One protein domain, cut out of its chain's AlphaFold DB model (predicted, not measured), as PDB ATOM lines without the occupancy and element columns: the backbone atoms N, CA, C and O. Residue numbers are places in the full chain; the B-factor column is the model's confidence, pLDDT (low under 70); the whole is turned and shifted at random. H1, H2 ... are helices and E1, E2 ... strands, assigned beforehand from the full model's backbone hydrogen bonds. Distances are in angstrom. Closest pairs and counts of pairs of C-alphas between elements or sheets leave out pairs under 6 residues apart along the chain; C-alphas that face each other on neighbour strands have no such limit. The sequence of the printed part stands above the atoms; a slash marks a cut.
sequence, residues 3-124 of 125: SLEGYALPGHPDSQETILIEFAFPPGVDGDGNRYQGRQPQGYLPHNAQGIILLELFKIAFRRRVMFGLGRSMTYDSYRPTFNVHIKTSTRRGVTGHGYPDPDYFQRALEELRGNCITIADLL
ATOM      1  N   SER A   3      84.366 108.428 168.981       98.56
ATOM      2  CA  SER A   3      83.796 108.334 170.332       98.56
ATOM      3  C   SER A   3      84.765 108.902 171.375       98.56
ATOM      4  O   SER A   3      85.928 109.176 171.067       98.56
ATOM      5  N   LEU A   4      84.282 109.093 172.606       98.56
ATOM      6  CA  LEU A   4      85.114 109.406 173.766       98.56
ATOM      7  C   LEU A   4      85.315 108.155 174.617       98.56
ATOM      8  O   LEU A   4      84.362 107.434 174.911       98.56
ATOM      9  N   GLU A   5      86.554 107.941 175.036       98.12
ATOM     10  CA  GLU A   5      86.966 106.872 175.932       98.12
ATOM     11  C   GLU A   5      87.446 107.459 177.263       98.12
ATOM     12  O   GLU A   5      88.202 108.433 177.284       98.12
ATOM     13  N   GLY A   6      87.045 106.844 178.376       97.69
ATOM     14  CA  GLY A   6      87.315 107.324 179.738       97.69
ATOM     15  C   GLY A   6      88.728 107.029 180.250       97.69
ATOM     16  O   GLY A   6      88.880 106.419 181.309       97.69
ATOM     17  N   TYR A   7      89.763 107.398 179.494       97.19
ATOM     18  CA  TYR A   7      91.154 107.334 179.946       97.19
ATOM     19  C   TYR A   7      92.025 108.425 179.315       97.19
ATOM     20  O   TYR A   7      91.798 108.859 178.186       97.19
ATOM     21  N   ALA A   8      93.078 108.818 180.035       97.50
ATOM     22  CA  ALA A   8      94.080 109.774 179.575       97.50
ATOM     23  C   ALA A   8      95.153 109.118 178.690       97.50
ATOM     24  O   ALA A   8      95.572 107.978 178.924       97.50
ATOM     25  N   LEU A   9      95.669 109.871 177.716       98.31
ATOM     26  CA  LEU A   9      96.843 109.467 176.942       98.31
ATOM     27  C   LEU A   9      98.144 109.871 177.657       98.31
ATOM     28  O   LEU A   9      98.228 110.969 178.213       98.31
ATOM     29  N   PRO A  10      99.199 109.034 177.611       98.12
ATOM     30  CA  PRO A  10     100.512 109.409 178.128       98.12
ATOM     31  C   PRO A  10     101.011 110.734 177.532       98.12
ATOM     32  O   PRO A  10     101.029 110.901 176.315       98.12
ATOM     33  N   GLY A  11     101.454 111.660 178.384       97.25
ATOM     34  CA  GLY A  11     101.920 112.988 177.960       97.25
ATOM     35  C   GLY A  11     100.829 114.062 177.857       97.25
ATOM     36  O   GLY A  11     101.167 115.208 177.590       97.25
ATOM     37  N   HIS A  12      99.564 113.722 178.128       97.19
ATOM     38  CA  HIS A  12      98.430 114.657 178.117       97.19
ATOM     39  C   HIS A  12      97.668 114.647 179.455       97.19
ATOM     40  O   HIS A  12      96.529 114.185 179.514       97.19
ATOM     41  N   PRO A  13      98.286 115.106 180.566       95.56
ATOM     42  CA  PRO A  13      97.634 115.138 181.882       95.56
ATOM     43  C   PRO A  13      96.458 116.129 181.954       95.56
ATOM     44  O   PRO A  13      95.646 116.065 182.874       95.56
ATOM     45  N   ASP A  14      96.374 117.037 180.985       96.19
ATOM     46  CA  ASP A  14      95.319 118.027 180.789       96.19
ATOM     47  C   ASP A  14      94.010 117.432 180.243       96.19
ATOM     48  O   ASP A  14      93.010 118.140 180.158       96.19
ATOM     49  N   SER A  15      93.992 116.137 179.907       96.69
ATOM     50  CA  SER A  15      92.799 115.417 179.464       96.69
ATOM     51  C   SER A  15      92.625 114.106 180.224       96.69
ATOM     52  O   SER A  15      93.552 113.305 180.310       96.69
ATOM     53  N   GLN A  16      91.417 113.854 180.728       97.06
ATOM     54  CA  GLN A  16      91.039 112.563 181.326       97.06
ATOM     55  C   GLN A  16      90.335 111.629 180.330       97.06
ATOM     56  O   GLN A  16      90.105 110.463 180.641       97.06
ATOM     57  N   GLU A  17      90.027 112.128 179.132       98.31
ATOM     58  CA  GLU A  17      89.366 111.381 178.065       98.31
ATOM     59  C   GLU A  17      90.239 111.313 176.804       98.31
ATOM     60  O   GLU A  17      91.123 112.149 176.564       98.31
ATOM     61  N   THR A  18      89.964 110.314 175.974       98.75
ATOM     62  CA  THR A  18      90.610 110.091 174.681       98.75
ATOM     63  C   THR A  18      89.554 110.078 173.588       98.75
ATOM     64  O   THR A  18      88.564 109.363 173.683       98.75
ATOM     65  N   ILE A  19      89.781 110.829 172.517       98.88
ATOM     66  CA  ILE A  19      89.005 110.729 171.285       98.88
ATOM     67  C   ILE A  19      89.504 109.494 170.526       98.88
ATOM     68  O   ILE A  19      90.649 109.467 170.060       98.88
ATOM     69  N   LEU A  20      88.646 108.485 170.384       98.75
ATOM     70  CA  LEU A  20      88.864 107.324 169.524       98.75
ATOM     71  C   LEU A  20      88.245 107.601 168.155       98.75
ATOM     72  O   LEU A  20      87.055 107.873 168.050       98.75
ATOM     73  N   ILE A  21      89.044 107.513 167.095       98.69
ATOM     74  CA  ILE A  21      88.600 107.651 165.707       98.69
ATOM     75  C   ILE A  21      88.680 106.285 165.038       98.69
ATOM     76  O   ILE A  21      89.737 105.662 165.012       98.69
ATOM     77  N   GLU A  22      87.585 105.847 164.433       98.31
ATOM     78  CA  GLU A  22      87.513 104.577 163.718       98.31
ATOM     79  C   GLU A  22      87.265 104.811 162.232       98.31
ATOM     80  O   GLU A  22      86.275 105.443 161.828       98.31
ATOM     81  N   PHE A  23      88.157 104.266 161.410       97.44
ATOM     82  CA  PHE A  23      88.025 104.258 159.961       97.44
ATOM     83  C   PHE A  23      87.656 102.858 159.482       97.44
ATOM     84  O   PHE A  23      88.161 101.861 159.996       97.44
ATOM     85  N   ALA A  24      86.825 102.783 158.447       96.62
ATOM     86  CA  ALA A  24      86.459 101.528 157.811       96.62
ATOM     87  C   ALA A  24      86.573 101.665 156.296       96.62
ATOM     88  O   ALA A  24      85.839 102.428 155.668       96.62
ATOM     89  N   PHE A  25      87.495 100.903 155.717       96.50
ATOM     90  CA  PHE A  25      87.675 100.789 154.279       96.50
ATOM     91  C   PHE A  25      87.352  99.355 153.864       96.50
ATOM     92  O   PHE A  25      88.132  98.450 154.182       96.50
ATOM     93  N   PRO A  26      86.224  99.104 153.182       97.06
ATOM     94  CA  PRO A  26      85.980  97.800 152.580       97.06
ATOM     95  C   PRO A  26      86.990  97.540 151.445       97.06
ATOM     96  O   PRO A  26      87.529  98.497 150.882       97.06
ATOM     97  N   PRO A  27      87.264  96.271 151.095       97.31
ATOM     98  CA  PRO A  27      88.027  95.955 149.889       97.31
ATOM     99  C   PRO A  27      87.312  96.492 148.644       97.31
ATOM    100  O   PRO A  27      86.085  96.609 148.625       97.31
ATOM    101  N   GLY A  28      88.071  96.790 147.593       96.94
ATOM    102  CA  GLY A  28      87.511  97.390 146.389       96.94
ATOM    103  C   GLY A  28      88.460  97.377 145.200       96.94
ATOM    104  O   GLY A  28      89.427  96.613 145.160       96.94
ATOM    105  N   VAL A  29      88.138  98.214 144.218       96.94
ATOM    106  CA  VAL A  29      88.892  98.400 142.975       96.94
ATOM    107  C   VAL A  29      89.127  99.896 142.784       96.94
ATOM    108  O   VAL A  29      88.213 100.684 143.028       96.94
ATOM    109  N   ASP A  30      90.343 100.290 142.419       94.88
ATOM    110  CA  ASP A  30      90.675 101.692 142.150       94.88
ATOM    111  C   ASP A  30      90.285 102.136 140.727       94.88
ATOM    112  O   ASP A  30      89.691 101.379 139.958       94.88
ATOM    113  N   GLY A  31      90.593 103.393 140.389       93.56
ATOM    114  CA  GLY A  31      90.270 103.977 139.082       93.56
ATOM    115  C   GLY A  31      90.969 103.303 137.897       93.56
ATOM    116  O   GLY A  31      90.467 103.397 136.781       93.56
ATOM    117  N   ASP A  32      92.065 102.585 138.149       95.81
ATOM    118  CA  ASP A  32      92.858 101.883 137.138       95.81
ATOM    119  C   ASP A  32      92.509 100.383 137.061       95.81
ATOM    120  O   ASP A  32      93.115  99.629 136.301       95.81
ATOM    121  N   GLY A  33      91.520  99.924 137.837       97.00
ATOM    122  CA  GLY A  33      91.072  98.531 137.839       97.00
ATOM    123  C   GLY A  33      91.847  97.607 138.788       97.00
ATOM    124  O   GLY A  33      91.598  96.397 138.795       97.00
ATOM    125  N   ASN A  34      92.749  98.130 139.624       96.38
ATOM    126  CA  ASN A  34      93.522  97.318 140.563       96.38
ATOM    127  C   ASN A  34      92.721  97.014 141.831       96.38
ATOM    128  O   ASN A  34      92.152  97.902 142.469       96.38
ATOM    129  N   ARG A  35      92.715  95.742 142.249       97.06
ATOM    130  CA  ARG A  35      92.061  95.314 143.494       97.06
ATOM    131  C   ARG A  35      92.891  95.717 144.708       97.06
ATOM    132  O   ARG A  35      94.054  95.329 144.803       97.06
ATOM    133  N   TYR A  36      92.273  96.393 145.670       97.00
ATOM    134  CA  TYR A  36      92.878  96.698 146.965       97.00
ATOM    135  C   TYR A  36      92.157  95.977 148.112       97.00
ATOM    136  O   TYR A  36      90.942  95.756 148.089       97.00
ATOM    137  N   GLN A  37      92.918  95.606 149.140       96.38
ATOM    138  CA  GLN A  37      92.390  95.010 150.366       96.38
ATOM    139  C   GLN A  37      91.804  96.079 151.291       96.38
ATOM    140  O   GLN A  37      92.297  97.207 151.353       96.38
ATOM    141  N   GLY A  38      90.775  95.699 152.049       95.56
ATOM    142  CA  GLY A  38      90.191  96.561 153.071       95.56
ATOM    143  C   GLY A  38      91.143  96.829 154.240       95.56
ATOM    144  O   GLY A  38      92.150  96.145 154.430       95.56
ATOM    145  N   ARG A  39      90.814  97.840 155.047       94.44
ATOM    146  CA  ARG A  39      91.575  98.223 156.243       94.44
ATOM    147  C   ARG A  39      90.658  98.894 157.263       94.44
ATOM    148  O   ARG A  39      89.766  99.646 156.885       94.44
ATOM    149  N   GLN A  40      90.903  98.664 158.549       96.50
ATOM    150  CA  GLN A  40      90.135  99.271 159.643       96.50
ATOM    151  C   GLN A  40      91.074  99.871 160.702       96.50
ATOM    152  O   GLN A  40      91.258  99.283 161.766       96.50
ATOM    153  N   PRO A  41      91.788 100.971 160.398       95.56
ATOM    154  CA  PRO A  41      92.672 101.586 161.377       95.56
ATOM    155  C   PRO A  41      91.885 102.372 162.435       95.56
ATOM    156  O   PRO A  41      90.846 102.966 162.144       95.56
ATOM    157  N   GLN A  42      92.448 102.426 163.641       97.94
ATOM    158  CA  GLN A  42      92.001 103.293 164.730       97.94
ATOM    159  C   GLN A  42      93.010 104.424 164.957       97.94
ATOM    160  O   GLN A  42      94.213 104.228 164.765       97.94
ATOM    161  N   GLY A  43      92.517 105.593 165.356       98.25
ATOM    162  CA  GLY A  43      93.299 106.773 165.712       98.25
ATOM    163  C   GLY A  43      92.967 107.256 167.123       98.25
ATOM    164  O   GLY A  43      91.808 107.201 167.521       98.25
ATOM    165  N   TYR A  44      93.964 107.754 167.853       98.75
ATOM    166  CA  TYR A  44      93.803 108.241 169.227       98.75
ATOM    167  C   TYR A  44      94.283 109.691 169.361       98.75
ATOM    168  O   TYR A  44      95.425 110.003 169.009       98.75
ATOM    169  N   LEU A  45      93.439 110.570 169.901       98.75
ATOM    170  CA  LEU A  45      93.777 111.962 170.228       98.75
ATOM    171  C   LEU A  45      93.379 112.270 171.679       98.75
ATOM    172  O   LEU A  45      92.383 111.727 172.152       98.75
ATOM    173  N   PRO A  46      94.103 113.137 172.402       98.56
ATOM    174  CA  PRO A  46      93.646 113.595 173.713       98.56
ATOM    175  C   PRO A  46      92.367 114.431 173.557       98.56
ATOM    176  O   PRO A  46      92.258 115.211 172.614       98.56
ATOM    177  N   HIS A  47      91.401 114.312 174.468       98.62
ATOM    178  CA  HIS A  47      90.218 115.181 174.485       98.62
ATOM    179  C   HIS A  47      90.536 116.560 175.100       98.62
ATOM    180  O   HIS A  47      90.005 116.963 176.129       98.62
ATOM    181  N   ASN A  48      91.443 117.292 174.452       98.38
ATOM    182  CA  ASN A  48      91.821 118.662 174.791       98.38
ATOM    183  C   ASN A  48      91.732 119.564 173.548       98.38
ATOM    184  O   ASN A  48      91.393 119.110 172.453       98.38
ATOM    185  N   ALA A  49      92.067 120.850 173.691       98.19
ATOM    186  CA  ALA A  49      91.987 121.812 172.589       98.19
ATOM    187  C   ALA A  49      92.775 121.369 171.339       98.19
ATOM    188  O   ALA A  49      92.272 121.471 170.221       98.19
ATOM    189  N   GLN A  50      93.985 120.828 171.517       98.19
ATOM    190  CA  GLN A  50      94.813 120.348 170.407       98.19
ATOM    191  C   GLN A  50      94.190 119.136 169.706       98.19
ATOM    192  O   GLN A  50      94.126 119.099 168.477       98.19
ATOM    193  N   GLY A  51      93.697 118.158 170.466       98.56
ATOM    194  CA  GLY A  51      93.047 116.983 169.894       98.56
ATOM    195  C   GLY A  51      91.727 117.307 169.194       98.56
ATOM    196  O   GLY A  51      91.461 116.744 168.136       98.56
ATOM    197  N   ILE A  52      90.948 118.266 169.704       98.62
ATOM    198  CA  ILE A  52      89.724 118.746 169.042       98.62
ATOM    199  C   ILE A  52      90.058 119.410 167.698       98.62
ATOM    200  O   ILE A  52      89.429 119.096 166.689       98.62
ATOM    201  N   ILE A  53      91.086 120.266 167.650       98.69
ATOM    202  CA  ILE A  53      91.550 120.883 166.396       98.69
ATOM    203  C   ILE A  53      91.949 119.805 165.381       98.69
ATOM    204  O   ILE A  53      91.510 119.848 164.230       98.69
ATOM    205  N   LEU A  54      92.746 118.815 165.797       98.75
ATOM    206  CA  LEU A  54      93.146 117.723 164.908       98.75
ATOM    207  C   LEU A  54      91.953 116.886 164.441       98.75
ATOM    208  O   LEU A  54      91.903 116.534 163.266       98.75
ATOM    209  N   LEU A  55      90.981 116.593 165.310       98.69
ATOM    210  CA  LEU A  55      89.775 115.852 164.938       98.69
ATOM    211  C   LEU A  55      89.008 116.554 163.808       98.69
ATOM    212  O   LEU A  55      88.633 115.907 162.826       98.69
ATOM    213  N   GLU A  56      88.786 117.864 163.919       98.62
ATOM    214  CA  GLU A  56      88.057 118.618 162.893       98.62
ATOM    215  C   GLU A  56      88.844 118.715 161.580       98.62
ATOM    216  O   GLU A  56      88.285 118.494 160.501       98.62
ATOM    217  N   LEU A  57      90.163 118.917 161.640       98.75
ATOM    218  CA  LEU A  57      91.005 118.885 160.441       98.75
ATOM    219  C   LEU A  57      91.014 117.498 159.785       98.75
ATOM    220  O   LEU A  57      90.917 117.393 158.561       98.75
ATOM    221  N   PHE A  58      91.064 116.422 160.573       98.62
ATOM    222  CA  PHE A  58      91.000 115.047 160.074       98.62
ATOM    223  C   PHE A  58      89.666 114.754 159.386       98.62
ATOM    224  O   PHE A  58      89.654 114.131 158.325       98.62
ATOM    225  N   LYS A  59      88.541 115.251 159.915       98.06
ATOM    226  CA  LYS A  59      87.234 115.158 159.242       98.06
ATOM    227  C   LYS A  59      87.255 115.831 157.868       98.06
ATOM    228  O   LYS A  59      86.768 115.247 156.896       98.06
ATOM    229  N   ILE A  60      87.829 117.032 157.761       98.31
ATOM    230  CA  ILE A  60      87.937 117.754 156.483       98.31
ATOM    231  C   ILE A  60      88.850 116.991 155.517       98.31
ATOM    232  O   ILE A  60      88.451 116.738 154.379       98.31
ATOM    233  N   ALA A  61      90.031 116.570 155.976       98.25
ATOM    234  CA  ALA A  61      90.993 115.805 155.190       98.25
ATOM    235  C   ALA A  61      90.395 114.488 154.666       98.25
ATOM    236  O   ALA A  61      90.593 114.119 153.506       98.25
ATOM    237  N   PHE A  62      89.620 113.790 155.500       97.19
ATOM    238  CA  PHE A  62      88.921 112.566 155.123       97.19
ATOM    239  C   PHE A  62      87.831 112.837 154.079       97.19
ATOM    240  O   PHE A  62      87.791 112.176 153.043       97.19
ATOM    241  N   ARG A  63      86.994 113.863 154.293       97.00
ATOM    242  CA  ARG A  63      85.938 114.273 153.350       97.00
ATOM    243  C   ARG A  63      86.502 114.678 151.986       97.00
ATOM    244  O   ARG A  63      85.910 114.345 150.963       97.00
ATOM    245  N   ARG A  64      87.656 115.352 151.965       97.25
ATOM    246  CA  ARG A  64      88.374 115.738 150.739       97.25
ATOM    247  C   ARG A  64      89.221 114.606 150.138       97.25
ATOM    248  O   ARG A  64      89.840 114.821 149.105       97.25
ATOM    249  N   ARG A  65      89.220 113.406 150.737       96.19
ATOM    250  CA  ARG A  65      89.969 112.216 150.282       96.19
ATOM    251  C   ARG A  65      91.490 112.412 150.220       96.19
ATOM    252  O   ARG A  65      92.153 111.768 149.419       96.19
ATOM    253  N   VAL A  66      92.041 113.276 151.073       97.50
ATOM    254  CA  VAL A  66      93.492 113.548 151.131       97.50
ATOM    255  C   VAL A  66      94.170 112.942 152.358       97.50
ATOM    256  O   VAL A  66      95.388 112.830 152.398       97.50
ATOM    257  N   MET A  67      93.396 112.493 153.351       97.31
ATOM    258  CA  MET A  67      93.939 111.858 154.560       97.31
ATOM    259  C   MET A  67      94.570 110.480 154.289       97.31
ATOM    260  O   MET A  67      95.522 110.076 154.962       97.31
ATOM    261  N   PHE A  68      94.041 109.763 153.296       96.56
ATOM    262  CA  PHE A  68      94.474 108.426 152.908       96.56
ATOM    263  C   PHE A  68      94.738 108.361 151.409       96.56
ATOM    264  O   PHE A  68      94.035 108.995 150.626       96.56
ATOM    265  N   GLY A  69      95.704 107.530 151.031       95.19
ATOM    266  CA  GLY A  69      95.927 107.092 149.658       95.19
ATOM    267  C   GLY A  69      95.685 105.592 149.505       95.19
ATOM    268  O   GLY A  69      95.270 104.910 150.446       95.19
ATOM    269  N   LEU A  70      95.987 105.068 148.321       95.44
ATOM    270  CA  LEU A  70      96.168 103.639 148.092       95.44
ATOM    271  C   LEU A  70      97.639 103.383 147.777       95.44
ATOM    272  O   LEU A  70      98.263 104.126 147.023       95.44
ATOM    273  N   GLY A  71      98.200 102.327 148.353       93.44
ATOM    274  CA  GLY A  71      99.600 101.994 148.147       93.44
ATOM    275  C   GLY A  71      99.920 100.566 148.554       93.44
ATOM    276  O   GLY A  71      99.145  99.896 149.245       93.44
ATOM    277  N   ARG A  72     101.079 100.078 148.107       90.62
ATOM    278  CA  ARG A  72     101.589  98.771 148.523       90.62
ATOM    279  C   ARG A  72     102.205  98.908 149.909       90.62
ATOM    280  O   ARG A  72     103.202  99.597 150.099       90.62
ATOM    281  N   SER A  73     101.594  98.267 150.897       80.56
ATOM    282  CA  SER A  73     102.152  98.221 152.242       80.56
ATOM    283  C   SER A  73     103.369  97.303 152.263       80.56
ATOM    284  O   SER A  73     103.227  96.121 151.973       80.56
ATOM    285  N   MET A  74     104.536  97.819 152.657       75.25
ATOM    286  CA  MET A  74     105.741  96.992 152.822       75.25
ATOM    287  C   MET A  74     105.585  95.966 153.952       75.25
ATOM    288  O   MET A  74     106.048  94.841 153.835       75.25
ATOM    289  N   THR A  75     104.885  96.330 155.030       75.69
ATOM    290  CA  THR A  75     104.666  95.457 156.195       75.69
ATOM    291  C   THR A  75     103.808  94.234 155.871       75.69
ATOM    292  O   THR A  75     103.993  93.182 156.471       75.69
ATOM    293  N   TYR A  76     102.857  94.370 154.945       76.50
ATOM    294  CA  TYR A  76     101.857  93.338 154.644       76.50
ATOM    295  C   TYR A  76     101.872  92.871 153.185       76.50
ATOM    296  O   TYR A  76     100.915  92.229 152.753       76.50
ATOM    297  N   ASP A  77     102.873  93.298 152.416       85.56
ATOM    298  CA  ASP A  77     103.034  93.076 150.976       85.56
ATOM    299  C   ASP A  77     101.722  93.062 150.167       85.56
ATOM    300  O   ASP A  77     101.378  92.110 149.471       85.56
ATOM    301  N   SER A  78     100.915  94.115 150.304       90.06
ATOM    302  CA  SER A  78      99.601  94.170 149.652       90.06
ATOM    303  C   SER A  78      99.140  95.590 149.379       90.06
ATOM    304  O   SER A  78      99.457  96.520 150.124       90.06
ATOM    305  N   TYR A  79      98.371  95.739 148.301       95.69
ATOM    306  CA  TYR A  79      97.755  96.998 147.898       95.69
ATOM    307  C   TYR A  79      96.525  97.283 148.764       95.69
ATOM    308  O   TYR A  79      95.611  96.458 148.843       95.69
ATOM    309  N   ARG A  80      96.538  98.404 149.490       96.00
ATOM    310  CA  ARG A  80      95.544  98.745 150.523       96.00
ATOM    311  C   ARG A  80      95.551 100.250 150.825       96.00
ATOM    312  O   ARG A  80      96.495 100.934 150.428       96.00
ATOM    313  N   PRO A  81      94.573 100.767 151.588       95.62
ATOM    314  CA  PRO A  81      94.616 102.132 152.106       95.62
ATOM    315  C   PRO A  81      95.876 102.426 152.935       95.62
ATOM    316  O   PRO A  81      96.178 101.714 153.903       95.62
ATOM    317  N   THR A  82      96.588 103.498 152.592       94.31
ATOM    318  CA  THR A  82      97.793 104.010 153.273       94.31
ATOM    319  C   THR A  82      97.532 105.386 153.882       94.31
ATOM    320  O   THR A  82      96.608 106.084 153.477       94.31
ATOM    321  N   PHE A  83      98.325 105.772 154.883       94.38
ATOM    322  CA  PHE A  83      98.217 107.092 155.506       94.38
ATOM    323  C   PHE A  83      99.023 108.114 154.703       94.38
ATOM    324  O   PHE A  83     100.209 107.886 154.476       94.38
ATOM    325  N   ASN A  84      98.396 109.227 154.320       95.75
ATOM    326  CA  ASN A  84      99.117 110.420 153.853       95.75
ATOM    327  C   ASN A  84      99.377 111.393 155.011       95.75
ATOM    328  O   ASN A  84     100.333 112.160 154.976       95.75
ATOM    329  N   VAL A  85      98.510 111.341 156.026       96.81
ATOM    330  CA  VAL A  85      98.656 112.016 157.318       96.81
ATOM    331  C   VAL A  85      98.744 110.934 158.387       96.81
ATOM    332  O   VAL A  85      97.843 110.096 158.510       96.81
ATOM    333  N   HIS A  86      99.834 110.920 159.146       95.06
ATOM    334  CA  HIS A  86     100.069 109.960 160.208       95.06
ATOM    335  C   HIS A  86      99.074 110.175 161.343       95.06
ATOM    336  O   HIS A  86      98.976 111.249 161.932       95.06
ATOM    337  N   ILE A  87      98.379 109.097 161.694       96.19
ATOM    338  CA  ILE A  87      97.556 109.034 162.897       96.19
ATOM    339  C   ILE A  87      98.256 108.201 163.962       96.19
ATOM    340  O   ILE A  87      99.024 107.280 163.667       96.19
ATOM    341  N   LYS A  88      97.939 108.481 165.222       98.25
ATOM    342  CA  LYS A  88      98.368 107.647 166.339       98.25
ATOM    343  C   LYS A  88      97.518 106.394 166.409       98.25
ATOM    344  O   LYS A  88      96.370 106.470 166.823       98.25
ATOM    345  N   THR A  89      98.077 105.256 166.005       97.06
ATOM    346  CA  THR A  89      97.402 103.947 166.009       97.06
ATOM    347  C   THR A  89      97.640 103.151 167.292       97.06
ATOM    348  O   THR A  89      97.167 102.024 167.415       97.06
ATOM    349  N   SER A  90      98.395 103.697 168.246       97.06
ATOM    350  CA  SER A  90      98.593 103.115 169.572       97.06
ATOM    351  C   SER A  90      98.444 104.179 170.653       97.06
ATOM    352  O   SER A  90      98.851 105.322 170.481       97.06
ATOM    353  N   THR A  91      97.910 103.804 171.812       97.25
ATOM    354  CA  THR A  91      97.878 104.674 173.001       97.25
ATOM    355  C   THR A  91      99.191 104.638 173.789       97.25
ATOM    356  O   THR A  91      99.370 105.386 174.743       97.25
ATOM    357  N   ARG A  92     100.123 103.753 173.413       93.69
ATOM    358  CA  ARG A  92     101.395 103.496 174.108       93.69
ATOM    359  C   ARG A  92     102.536 103.401 173.094       93.69
ATOM    360  O   ARG A  92     102.336 103.625 171.908       93.69
ATOM    361  N   ARG A  93     103.723 102.994 173.556       93.00
ATOM    362  CA  ARG A  93     104.906 102.687 172.722       93.00
ATOM    363  C   ARG A  93     105.549 103.907 172.045       93.00
ATOM    364  O   ARG A  93     106.430 103.723 171.211       93.00
ATOM    365  N   GLY A  94     105.166 105.122 172.444       94.31
ATOM    366  CA  GLY A  94     105.800 106.367 172.014       94.31
ATOM    367  C   GLY A  94     105.841 106.560 170.497       94.31
ATOM    368  O   GLY A  94     105.121 105.907 169.739       94.31
ATOM    369  N   VAL A  95     106.716 107.461 170.054       94.00
ATOM    370  CA  VAL A  95     106.875 107.859 168.646       94.00
ATOM    371  C   VAL A  95     107.068 106.649 167.719       94.00
ATOM    372  O   VAL A  95     106.367 106.524 166.716       94.00
ATOM    373  N   THR A  96     107.982 105.736 168.072       93.12
ATOM    374  CA  THR A  96     108.376 104.588 167.232       93.12
ATOM    375  C   THR A  96     107.284 103.530 167.106       93.12
ATOM    376  O   THR A  96     107.233 102.816 166.110       93.12
ATOM    377  N   GLY A  97     106.390 103.437 168.093       94.12
ATOM    378  CA  GLY A  97     105.219 102.565 168.057       94.12
ATOM    379  C   GLY A  97     103.959 103.230 167.506       94.12
ATOM    380  O   GLY A  97     102.872 102.686 167.703       94.12
ATOM    381  N   HIS A  98     104.081 104.399 166.867       95.19
ATOM    382  CA  HIS A  98     102.954 105.206 166.389       95.19
ATOM    383  C   HIS A  98     101.950 105.552 167.498       95.19
ATOM    384  O   HIS A  98     100.742 105.607 167.263       95.19
ATOM    385  N   GLY A  99     102.443 105.786 168.713       97.38
ATOM    386  CA  GLY A  99     101.608 106.101 169.862       97.38
ATOM    387  C   GLY A  99     102.181 107.179 170.761       97.38
ATOM    388  O   GLY A  99     102.899 108.065 170.293       97.38
ATOM    389  N   TYR A 100     101.811 107.119 172.037       98.12
ATOM    390  CA  TYR A 100     102.100 108.139 173.044       98.12
ATOM    391  C   TYR A 100     103.052 107.601 174.135       98.12
ATOM    392  O   TYR A 100     103.128 106.376 174.329       98.12
ATOM    393  N   PRO A 101     103.799 108.473 174.846       97.94
ATOM    394  CA  PRO A 101     103.845 109.931 174.683       97.94
ATOM    395  C   PRO A 101     104.572 110.360 173.402       97.94
ATOM    396  O   PRO A 101     105.468 109.667 172.920       97.94
ATOM    397  N   ASP A 102     104.162 111.502 172.856       97.94
ATOM    398  CA  ASP A 102     104.768 112.121 171.679       97.94
ATOM    399  C   ASP A 102     104.524 113.641 171.704       97.94
ATOM    400  O   ASP A 102     103.471 114.097 171.248       97.94
ATOM    401  N   PRO A 103     105.450 114.426 172.285       97.00
ATOM    402  CA  PRO A 103     105.236 115.854 172.518       97.00
ATOM    403  C   PRO A 103     105.127 116.671 171.221       97.00
ATOM    404  O   PRO A 103     104.468 117.707 171.205       97.00
ATOM    405  N   ASP A 104     105.707 116.181 170.124       97.56
ATOM    406  CA  ASP A 104     105.766 116.893 168.844       97.56
ATOM    407  C   ASP A 104     104.662 116.457 167.871       97.56
ATOM    408  O   ASP A 104     104.628 116.893 166.717       97.56
ATOM    409  N   TYR A 105     103.768 115.552 168.285       98.38
ATOM    410  CA  TYR A 105     102.757 114.997 167.387       98.38
ATOM    411  C   TYR A 105     101.807 116.064 166.841       98.38
ATOM    412  O   TYR A 105     101.527 116.054 165.646       98.38
ATOM    413  N   PHE A 106     101.352 117.001 167.678       98.44
ATOM    414  CA  PHE A 106     100.433 118.050 167.234       98.44
ATOM    415  C   PHE A 106     101.027 118.873 166.083       98.44
ATOM    416  O   PHE A 106     100.402 119.009 165.033       98.44
ATOM    417  N   GLN A 107     102.265 119.346 166.249       98.50
ATOM    418  CA  GLN A 107     102.950 120.148 165.238       98.50
ATOM    419  C   GLN A 107     103.200 119.354 163.949       98.50
ATOM    420  O   GLN A 107     102.886 119.833 162.860       98.50
ATOM    421  N   ARG A 108     103.689 118.112 164.059       98.31
ATOM    422  CA  ARG A 108     103.932 117.259 162.883       98.31
ATOM    423  C   ARG A 108     102.646 116.915 162.134       98.31
ATOM    424  O   ARG A 108     102.630 116.961 160.909       98.31
ATOM    425  N   ALA A 109     101.552 116.640 162.843       98.38
ATOM    426  CA  ALA A 109     100.258 116.381 162.215       98.38
ATOM    427  C   ALA A 109      99.756 117.603 161.428       98.38
ATOM    428  O   ALA A 109      99.266 117.446 160.311       98.38
ATOM    429  N   LEU A 110      99.916 118.821 161.961       98.62
ATOM    430  CA  LEU A 110      99.583 120.053 161.234       98.62
ATOM    431  C   LEU A 110     100.450 120.247 159.983       98.62
ATOM    432  O   LEU A 110      99.946 120.685 158.948       98.62
ATOM    433  N   GLU A 111     101.739 119.918 160.050       98.44
ATOM    434  CA  GLU A 111     102.647 120.006 158.903       98.44
ATOM    435  C   GLU A 111     102.273 119.026 157.789       98.44
ATOM    436  O   GLU A 111     102.232 119.417 156.620       98.44
ATOM    437  N   GLU A 112     101.939 117.787 158.142       98.25
ATOM    438  CA  GLU A 112     101.481 116.771 157.192       98.25
ATOM    439  C   GLU A 112     100.116 117.116 156.589       98.25
ATOM    440  O   GLU A 112      99.918 116.977 155.379       98.25
ATOM    441  N   LEU A 113      99.183 117.627 157.401       98.62
ATOM    442  CA  LEU A 113      97.899 118.148 156.922       98.62
ATOM    443  C   LEU A 113      98.109 119.283 155.920       98.62
ATOM    444  O   LEU A 113      97.525 119.256 154.835       98.62
ATOM    445  N   ARG A 114      99.002 120.228 156.229       98.44
ATOM    446  CA  ARG A 114      99.347 121.329 155.325       98.44
ATOM    447  C   ARG A 114      99.962 120.821 154.023       98.44
ATOM    448  O   ARG A 114      99.615 121.331 152.963       98.44
ATOM    449  N   GLY A 115     100.823 119.805 154.089       98.25
ATOM    450  CA  GLY A 115     101.363 119.126 152.905       98.25
ATOM    451  C   GLY A 115     100.281 118.494 152.018       98.25
ATOM    452  O   GLY A 115     100.475 118.362 150.815       98.25
ATOM    453  N   ASN A 116      99.119 118.180 152.596       97.75
ATOM    454  CA  ASN A 116      97.925 117.684 151.912       97.75
ATOM    455  C   ASN A 116      96.858 118.780 151.687       97.75
ATOM    456  O   ASN A 116      95.684 118.469 151.481       97.75
ATOM    457  N   CYS A 117      97.252 120.059 151.720       97.50
ATOM    458  CA  CYS A 117      96.384 121.221 151.490       97.50
ATOM    459  C   CYS A 117      95.225 121.363 152.497       97.50
ATOM    460  O   CYS A 117      94.156 121.862 152.147       97.50
ATOM    461  N   ILE A 118      95.432 120.921 153.739       98.31
ATOM    462  CA  ILE A 118      94.506 121.102 154.861       98.31
ATOM    463  C   ILE A 118      95.174 121.981 155.915       98.31
ATOM    464  O   ILE A 118      96.272 121.694 156.383       98.31
ATOM    465  N   THR A 119      94.514 123.061 156.304       97.88
ATOM    466  CA  THR A 119      95.041 124.059 157.235       97.88
ATOM    467  C   THR A 119      93.989 124.466 158.256       97.88
ATOM    468  O   THR A 119      92.801 124.209 158.086       97.88
ATOM    469  N   ILE A 120      94.408 125.169 159.310       96.50
ATOM    470  CA  ILE A 120      93.486 125.725 160.314       96.50
ATOM    471  C   ILE A 120      92.441 126.660 159.675       96.50
ATOM    472  O   ILE A 120      91.320 126.735 160.168       96.50
ATOM    473  N   ALA A 121      92.760 127.324 158.557       96.88
ATOM    474  CA  ALA A 121      91.804 128.177 157.849       96.88
ATOM    475  C   ALA A 121      90.589 127.397 157.314       96.88
ATOM    476  O   ALA A 121      89.501 127.959 157.229       96.88
ATOM    477  N   ASP A 122      90.742 126.100 157.022       97.06
ATOM    478  CA  ASP A 122      89.639 125.242 156.579       97.06
ATOM    479  C   ASP A 122      88.603 124.971 157.684       97.06
ATOM    480  O   ASP A 122      87.520 124.473 157.392       97.06
ATOM    481  N   LEU A 123      88.899 125.298 158.949       95.19
ATOM    482  CA  LEU A 123      87.930 125.213 160.052       95.19
ATOM    483  C   LEU A 123      86.913 126.365 160.045       95.19
ATOM    484  O   LEU A 123      85.935 126.315 160.785       95.19
ATOM    485  N   LEU A 124      87.155 127.408 159.247       90.31
ATOM    486  CA  LEU A 124      86.308 128.601 159.163       90.31
ATOM    487  C   LEU A 124      85.339 128.566 157.968       90.31
ATOM    488  O   LEU A 124      84.565 129.506 157.794       90.31
TER     489      LEU A 124
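Overview. This is residues 3 to 124 of the 125 residues of the protein "RING-type E3 ubiquitin transferase" of Spumella elongata (UniProt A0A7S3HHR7). A small sheet of three strands, E1 E2 E3, has the longest helix, H1, lying along one face of it, while H2 lies side by side with H1 and the short H3 packs on H1. A separate two-strand hairpin, E4 and E5, lies toward one end of the model, and residues 23 to 41 make a long loop between E2 and E3 that reaches toward the same end. The printed part has 122 residues with three named helices and five named strands, in the order E1 E2 E3 H1 E4 E5 H2 H3; both sheets are antiparallel, and the class is mixed, helices and strands, with under half of the residues in named elements. The whole is compact, with a radius of gyration of the C-alphas of 14.9 A and spans of 47 by 33 by 23 A.

Along the chain. E1, residues 3 to 5, begins at C-alpha 3 at (83.796, 108.334, 170.332). E2 is residues 18 to 22 and E3 residues 42 to 46. H1, residues 49 to 63, is 21.5 A long and begins at C-alpha 49 at (91.987, 121.812, 172.589). E4 is residues 68 to 73, and E5, residues 78 to 83, is 14.3 A long. H2, residues 105 to 115, is 15.1 A long. H3, residues 120 to 124, ends at C-alpha 124 at (86.308, 128.601, 159.163).

Arrangement. E1, E2 and E3 form a meander, each strand the antiparallel neighbour of the one before. In the hairpin of E1 and E2, N 5 and O 18 are 2.8 A apart, within hydrogen-bond range; in that of E2 and E3, N 21 and O 43 are 2.8 A apart. H1 is on one face of this sheet, giving two layers, helix over sheet; its height over the sheet is 10.3 A, and it lies over E3 and runs along the strands. The closest C-alphas of E3 and H1 are those of Leu 45 and Gly 51, 5.1 A apart. H1 and H2 touch at a shallow tilt of 29 degrees, the same way; their closest C-alphas are those of Gln 50 and Phe 106, 6.9 A. H3 touches H1 at residues 56 to 60 alone, closest at the C-alphas of Leu 57 and Leu 123, 7.0 A. H2 and H3 are only just apart, closest 8.4 A. In the hairpin of E4 and E5, N 69 and O 82 are 3.0 A apart; E4 and E5 are apart from E1, E2 and E3. Every O i to N i+4 pair is within range in H1 and H2; H3 has 0 of 1, but 2 of 2 O i to N i+3 pairs.

Size, cuts and confidence. The two C-alphas farthest apart are those of Pro 13 and Gly 33, 47.5 A. The long links are E1 to E2, E2 to E3 and E5 to H2. In the E2 to E3 link, residues 28 to 29 pair antiparallel with residues 35 to 36. The printed part has no cut. The mean pLDDT of the printed part is 96.2, and no printed residue is under 70.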